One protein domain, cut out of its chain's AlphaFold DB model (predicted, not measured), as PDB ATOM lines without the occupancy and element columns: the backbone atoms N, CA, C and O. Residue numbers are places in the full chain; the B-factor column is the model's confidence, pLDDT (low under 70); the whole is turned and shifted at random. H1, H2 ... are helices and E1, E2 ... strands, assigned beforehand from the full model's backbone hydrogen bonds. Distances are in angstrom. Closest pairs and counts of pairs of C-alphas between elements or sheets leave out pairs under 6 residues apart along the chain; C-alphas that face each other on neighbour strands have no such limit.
ATOM      1  N   ILE A   2      43.260 -39.768  -4.424       78.69
ATOM      2  CA  ILE A   2      42.104 -39.085  -5.021       78.69
ATOM      3  C   ILE A   2      42.639 -38.036  -5.999       78.69
ATOM      4  O   ILE A   2      43.630 -37.370  -5.697       78.69
ATOM      5  N   ILE A   3      42.037 -37.930  -7.182       85.12
ATOM      6  CA  ILE A   3      42.397 -36.935  -8.198       85.12
ATOM      7  C   ILE A   3      41.101 -36.218  -8.588       85.12
ATOM      8  O   ILE A   3      40.249 -36.851  -9.208       85.12
ATOM      9  N   PRO A   4      40.909 -34.946  -8.199       84.38
ATOM     10  CA  PRO A   4      39.700 -34.215  -8.546       84.38
ATOM     11  C   PRO A   4      39.672 -33.879 -10.040       84.38
ATOM     12  O   PRO A   4      40.698 -33.561 -10.651       84.38
ATOM     13  N   THR A   5      38.477 -33.918 -10.624       86.69
ATOM     14  CA  THR A   5      38.246 -33.462 -11.995       86.69
ATOM     15  C   THR A   5      38.542 -31.968 -12.085       86.69
ATOM     16  O   THR A   5      38.015 -31.172 -11.314       86.69
ATOM     17  N   ARG A   6      39.395 -31.569 -13.035       81.56
ATOM     18  CA  ARG A   6      39.869 -30.177 -13.175       81.56
ATOM     19  C   ARG A   6      38.791 -29.179 -13.594       81.56
ATOM     20  O   ARG A   6      38.969 -27.982 -13.397       81.56
ATOM     21  N   THR A   7      37.708 -29.654 -14.200       85.25
ATOM     22  CA  THR A   7      36.593 -28.822 -14.654       85.25
ATOM     23  C   THR A   7      35.298 -29.442 -14.161       85.25
ATOM     24  O   THR A   7      34.952 -30.560 -14.538       85.25
ATOM     25  N   THR A   8      34.596 -28.716 -13.302       84.19
ATOM     26  CA  THR A   8      33.335 -29.129 -12.683       84.19
ATOM     27  C   THR A   8      32.288 -28.035 -12.891       84.19
ATOM     28  O   THR A   8      32.614 -26.901 -13.240       84.19
ATOM     29  N   GLY A   9      31.011 -28.380 -12.738       84.00
ATOM     30  CA  GLY A   9      29.898 -27.439 -12.873       84.00
ATOM     31  C   GLY A   9      28.645 -28.111 -13.421       84.00
ATOM     32  O   GLY A   9      28.726 -29.161 -14.057       84.00
ATOM     33  N   SER A  10      27.480 -27.495 -13.208       81.50
ATOM     34  CA  SER A  10      26.181 -28.055 -13.620       81.50
ATOM     35  C   SER A  10      26.063 -28.298 -15.132       81.50
ATOM     36  O   SER A  10      25.323 -29.182 -15.552       81.50
ATOM     37  N   GLY A  11      26.818 -27.556 -15.950       85.69
ATOM     38  CA  GLY A  11      26.880 -27.735 -17.405       85.69
ATOM     39  C   GLY A  11      27.919 -28.750 -17.896       85.69
ATOM     40  O   GLY A  11      27.982 -29.021 -19.092       85.69
ATOM     41  N   VAL A  12      28.751 -29.312 -17.014       86.19
ATOM     42  CA  VAL A  12      29.875 -30.183 -17.393       86.19
ATOM     43  C   VAL A  12      29.505 -31.635 -17.110       86.19
ATOM     44  O   VAL A  12      29.933 -32.226 -16.124       86.19
ATOM     45  N   VAL A  13      28.689 -32.225 -17.982       80.69
ATOM     46  CA  VAL A  13      28.106 -33.567 -17.774       80.69
ATOM     47  C   VAL A  13      29.174 -34.660 -17.608       80.69
ATOM     48  O   VAL A  13      29.040 -35.526 -16.745       80.69
ATOM     49  N   TYR A  14      30.281 -34.573 -18.356       80.75
ATOM     50  CA  TYR A  14      31.417 -35.496 -18.224       80.75
ATOM     51  C   TYR A  14      32.008 -35.524 -16.806       80.75
ATOM     52  O   TYR A  14      32.465 -36.570 -16.356       80.75
ATOM     53  N   SER A  15      31.927 -34.415 -16.054       80.56
ATOM     54  CA  SER A  15      32.441 -34.352 -14.678       80.56
ATOM     55  C   SER A  15      31.705 -35.281 -13.711       80.56
ATOM     56  O   SER A  15      32.267 -35.643 -12.683       80.56
ATOM     57  N   ILE A  16      30.479 -35.693 -14.040       82.69
ATOM     58  CA  ILE A  16      29.716 -36.678 -13.272       82.69
ATOM     59  C   ILE A  16      29.971 -38.088 -13.810       82.69
ATOM     60  O   ILE A  16      30.238 -38.978 -13.014       82.69
ATOM     61  N   ILE A  17      29.939 -38.286 -15.132       81.50
ATOM     62  CA  ILE A  17      30.079 -39.614 -15.761       81.50
ATOM     63  C   ILE A  17      31.434 -40.260 -15.440       81.50
ATOM     64  O   ILE A  17      31.489 -41.443 -15.111       81.50
ATOM     65  N   ASP A  18      32.517 -39.485 -15.504       84.12
ATOM     66  CA  ASP A  18      33.877 -40.008 -15.330       84.12
ATOM     67  C   ASP A  18      34.289 -40.114 -13.851       84.12
ATOM     68  O   ASP A  18      35.352 -40.647 -13.521       84.12
ATOM     69  N   SER A  19      33.462 -39.600 -12.937       87.31
ATOM     70  CA  SER A  19      33.784 -39.521 -11.515       87.31
ATOM     71  C   SER A  19      33.342 -40.768 -10.754       87.31
ATOM     72  O   SER A  19      32.214 -41.239 -10.855       87.31
ATOM     73  N   GLN A  20      34.220 -41.274  -9.891       89.31
ATOM     74  CA  GLN A  20      33.927 -42.417  -9.012       89.31
ATOM     75  C   GLN A  20      33.273 -41.996  -7.684       89.31
ATOM     76  O   GLN A  20      32.812 -42.831  -6.907       89.31
ATOM     77  N   GLY A  21      33.254 -40.696  -7.391       90.75
ATOM     78  CA  GLY A  21      32.791 -40.155  -6.124       90.75
ATOM     79  C   GLY A  21      32.588 -38.647  -6.179       90.75
ATOM     80  O   GLY A  21      33.019 -37.980  -7.117       90.75
ATOM     81  N   ILE A  22      31.944 -38.123  -5.143       91.38
ATOM     82  CA  ILE A  22      31.751 -36.697  -4.896       91.38
ATOM     83  C   ILE A  22      32.647 -36.295  -3.730       91.38
ATOM     84  O   ILE A  22      32.571 -36.891  -2.655       91.38
ATOM     85  N   LEU A  23      33.473 -35.278  -3.951       91.19
ATOM     86  CA  LEU A  23      34.193 -34.574  -2.897       91.19
ATOM     87  C   LEU A  23      33.236 -33.590  -2.215       91.19
ATOM     88  O   LEU A  23      32.628 -32.764  -2.895       91.19
ATOM     89  N   GLU A  24      33.087 -33.686  -0.896       91.06
ATOM     90  CA  GLU A  24      32.297 -32.733  -0.112       91.06
ATOM     91  C   GLU A  24      33.197 -31.565   0.313       91.06
ATOM     92  O   GLU A  24      34.232 -31.778   0.943       91.06
ATOM     93  N   ILE A  25      32.813 -30.343  -0.066       89.50
ATOM     94  CA  ILE A  25      33.480 -29.098   0.331       89.50
ATOM     95  C   ILE A  25      32.477 -28.297   1.159       89.50
ATOM     96  O   ILE A  25      31.318 -28.159   0.760       89.50
ATOM     97  N   GLU A  26      32.918 -27.798   2.309       89.50
ATOM     98  CA  GLU A  26      32.108 -26.937   3.171       89.50
ATOM     99  C   GLU A  26      31.743 -25.635   2.448       89.50
ATOM    100  O   GLU A  26      32.575 -25.034   1.772       89.50
ATOM    101  N   GLU A  27      30.504 -25.173   2.622       86.88
ATOM    102  CA  GLU A  27      29.948 -24.030   1.879       86.88
ATOM    103  C   GLU A  27      30.749 -22.730   2.071       86.88
ATOM    104  O   GLU A  27      30.842 -21.917   1.157       86.88
ATOM    105  N   ASN A  28      31.372 -22.560   3.240       90.50
ATOM    106  CA  ASN A  28      32.180 -21.388   3.585       90.50
ATOM    107  C   ASN A  28      33.696 -21.651   3.504       90.50
ATOM    108  O   ASN A  28      34.472 -20.931   4.130       90.50
ATOM    109  N   SER A  29      34.120 -22.692   2.781       87.56
ATOM    110  CA  SER A  29      35.536 -22.976   2.530       87.56
ATOM    111  C   SER A  29      35.967 -22.471   1.154       87.56
ATOM    112  O   SER A  29      35.223 -22.572   0.180       87.56
ATOM    113  N   GLU A  30      37.204 -21.986   1.051       86.50
ATOM    114  CA  GLU A  30      37.826 -21.645  -0.236       86.50
ATOM    115  C   GLU A  30      38.228 -22.890  -1.047       86.50
ATOM    116  O   GLU A  30      38.499 -22.795  -2.245       86.50
ATOM    117  N   GLY A  31      38.240 -24.071  -0.421       86.75
ATOM    118  CA  GLY A  31      38.565 -25.332  -1.076       86.75
ATOM    119  C   GLY A  31      39.314 -26.288  -0.158       86.75
ATOM    120  O   GLY A  31      39.098 -26.294   1.051       86.75
ATOM    121  N   VAL A  32      40.155 -27.123  -0.766       89.69
ATOM    122  CA  VAL A  32      41.017 -28.096  -0.086       89.69
ATOM    123  C   VAL A  32      42.411 -28.060  -0.705       89.69
ATOM    124  O   VAL A  32      42.550 -27.931  -1.928       89.69
ATOM    125  N   GLU A  33      43.444 -28.189   0.118       89.88
ATOM    126  CA  GLU A  33      44.838 -28.231  -0.317       89.88
ATOM    127  C   GLU A  33      45.342 -29.666  -0.548       89.88
ATOM    128  O   GLU A  33      44.765 -30.673  -0.127       89.88
ATOM    129  N   ALA A  34      46.461 -29.786  -1.267       89.50
ATOM    130  CA  ALA A  34      47.068 -31.082  -1.534       89.50
ATOM    131  C   ALA A  34      47.664 -31.684  -0.252       89.50
ATOM    132  O   ALA A  34      48.612 -31.148   0.313       89.50
ATOM    133  N   GLY A  35      47.166 -32.858   0.139       90.50
ATOM    134  CA  GLY A  35      47.624 -33.573   1.334       90.50
ATOM    135  C   GLY A  35      46.660 -33.478   2.512       90.50
ATOM    136  O   GLY A  35      46.866 -34.184   3.496       90.50
ATOM    137  N   GLU A  36      45.598 -32.681   2.394       90.56
ATOM    138  CA  GLU A  36      44.537 -32.630   3.395       90.56
ATOM    139  C   GLU A  36      43.650 -33.879   3.360       90.56
ATOM    140  O   GLU A  36      43.439 -34.512   2.316       90.56
ATOM    141  N   GLU A  37      43.118 -34.237   4.527       90.69
ATOM    142  CA  GLU A  37      42.088 -35.261   4.633       90.69
ATOM    143  C   GLU A  37      40.745 -34.688   4.192       90.69
ATOM    144  O   GLU A  37      40.334 -33.608   4.607       90.69
ATOM    145  N   VAL A  38      40.047 -35.438   3.345       91.12
ATOM    146  CA  VAL A  38      38.801 -34.991   2.733       91.12
ATOM    147  C   VAL A  38      37.720 -36.048   2.844       91.12
ATOM    148  O   VAL A  38      37.986 -37.253   2.842       91.12
ATOM    149  N   LYS A  39      36.469 -35.591   2.874       91.50
ATOM    150  CA  LYS A  39      35.310 -36.471   2.865       91.50
ATOM    151  C   LYS A  39      34.864 -36.735   1.430       91.50
ATOM    152  O   LYS A  39      34.525 -35.819   0.683       91.50
ATOM    153  N   VAL A  40      34.859 -38.012   1.053       91.25
ATOM    154  CA  VAL A  40      34.414 -38.458  -0.271       91.25
ATOM    155  C   VAL A  40      33.224 -39.386  -0.126       91.25
ATOM    156  O   VAL A  40      33.280 -40.391   0.584       91.25
ATOM    157  N   ARG A  41      32.160 -39.082  -0.863       91.88
ATOM    158  CA  ARG A  41      31.016 -39.971  -1.040       91.88
ATOM    159  C   ARG A  41      31.169 -40.722  -2.354       91.88
ATOM    160  O   ARG A  41      31.066 -40.127  -3.422       91.88
ATOM    161  N   LEU A  42      31.416 -42.025  -2.280       90.81
ATOM    162  CA  LEU A  42      31.528 -42.867  -3.470       90.81
ATOM    163  C   LEU A  42      30.177 -42.990  -4.177       90.81
ATOM    164  O   LEU A  42      29.135 -43.146  -3.537       90.81
ATOM    165  N   LEU A  43      30.211 -42.917  -5.504       87.69
ATOM    166  CA  LEU A  43      29.037 -43.090  -6.344       87.69
ATOM    167  C   LEU A  43      28.879 -44.581  -6.637       87.69
ATOM    168  O   LEU A  43      29.783 -45.229  -7.164       87.69
ATOM    169  N   ARG A  44      27.727 -45.142  -6.272       78.31
ATOM    170  CA  ARG A  44      27.363 -46.511  -6.642       78.31
ATOM    171  C   ARG A  44      26.703 -46.481  -8.011       78.31
ATOM    172  O   ARG A  44      25.496 -46.325  -8.120       78.31
ATOM    173  N   TRP A  45      27.527 -46.576  -9.049       70.38
ATOM    174  CA  TRP A  45      27.057 -46.610 -10.435       70.38
ATOM    175  C   TRP A  45      26.418 -47.952 -10.822       70.38
ATOM    176  O   TRP A  45      25.618 -47.988 -11.748       70.38
ATOM    177  N   PHE A  46      26.771 -49.038 -10.119       60.91
ATOM    178  CA  PHE A  46      26.412 -50.416 -10.479       60.91
ATOM    179  C   PHE A  46      26.136 -51.315  -9.258       60.91
ATOM    180  O   PHE A  46      26.630 -52.441  -9.194       60.91
ATOM    181  N   GLU A  47      25.379 -50.818  -8.277       49.31
ATOM    182  CA  GLU A  47      24.560 -51.709  -7.433       49.31
ATOM    183  C   GLU A  47      23.178 -51.880  -8.069       49.31
ATOM    184  O   GLU A  47      22.668 -50.872  -8.613       49.31
TER     185      GLU A  47
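Overview. This is residues 2 to 47 of the 47 residues of the protein "Molybdopterin molybdenumtransferase MoeA" of Euryarchaeota archaeon (UniProt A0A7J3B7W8). Little regular structure: a chain mostly of loops, with a small hairpin of two short strands, E1 and E2, joined by a wide loop whose residues 26 to 31 stick out. One short helix, H1, comes before the hairpin, after an opening stretch without named elements, residues 2 to 13. The printed part has 46 residues; along it come H1, E1 and E2, a mixed class with 10 residues in named elements. It is only just loose, close to compact, with a radius of gyration of the C-alphas of 11.5 A and spans of 29 by 24 by 18 A.

Along the chain. H1 is residues 14 to 17, 5.0 A long, from C-alpha 14 at (31.417, -35.496, -18.224). E1 is residues 21 to 23, 6.6 A. E2 is residues 40 to 42, 6.2 A, ending at C-alpha 42 at (31.528, -42.867, -3.470).

Arrangement. E1 and E2 are antiparallel at 163 degrees, with N 22 and O 41 within hydrogen-bond range at 2.8 A. H1 and E2 are apart. H1 is too short for an O i to N i+4 pair; its one O i to N i+3 pair is within range.

Size, cuts and confidence. The C-alphas farthest apart, of Glu 30 and Glu 47, are 33.6 A apart. The printed part has no cut. The link E1 to E2 is long, 16 residues. Residues 46 to 47 have pLDDT under 70.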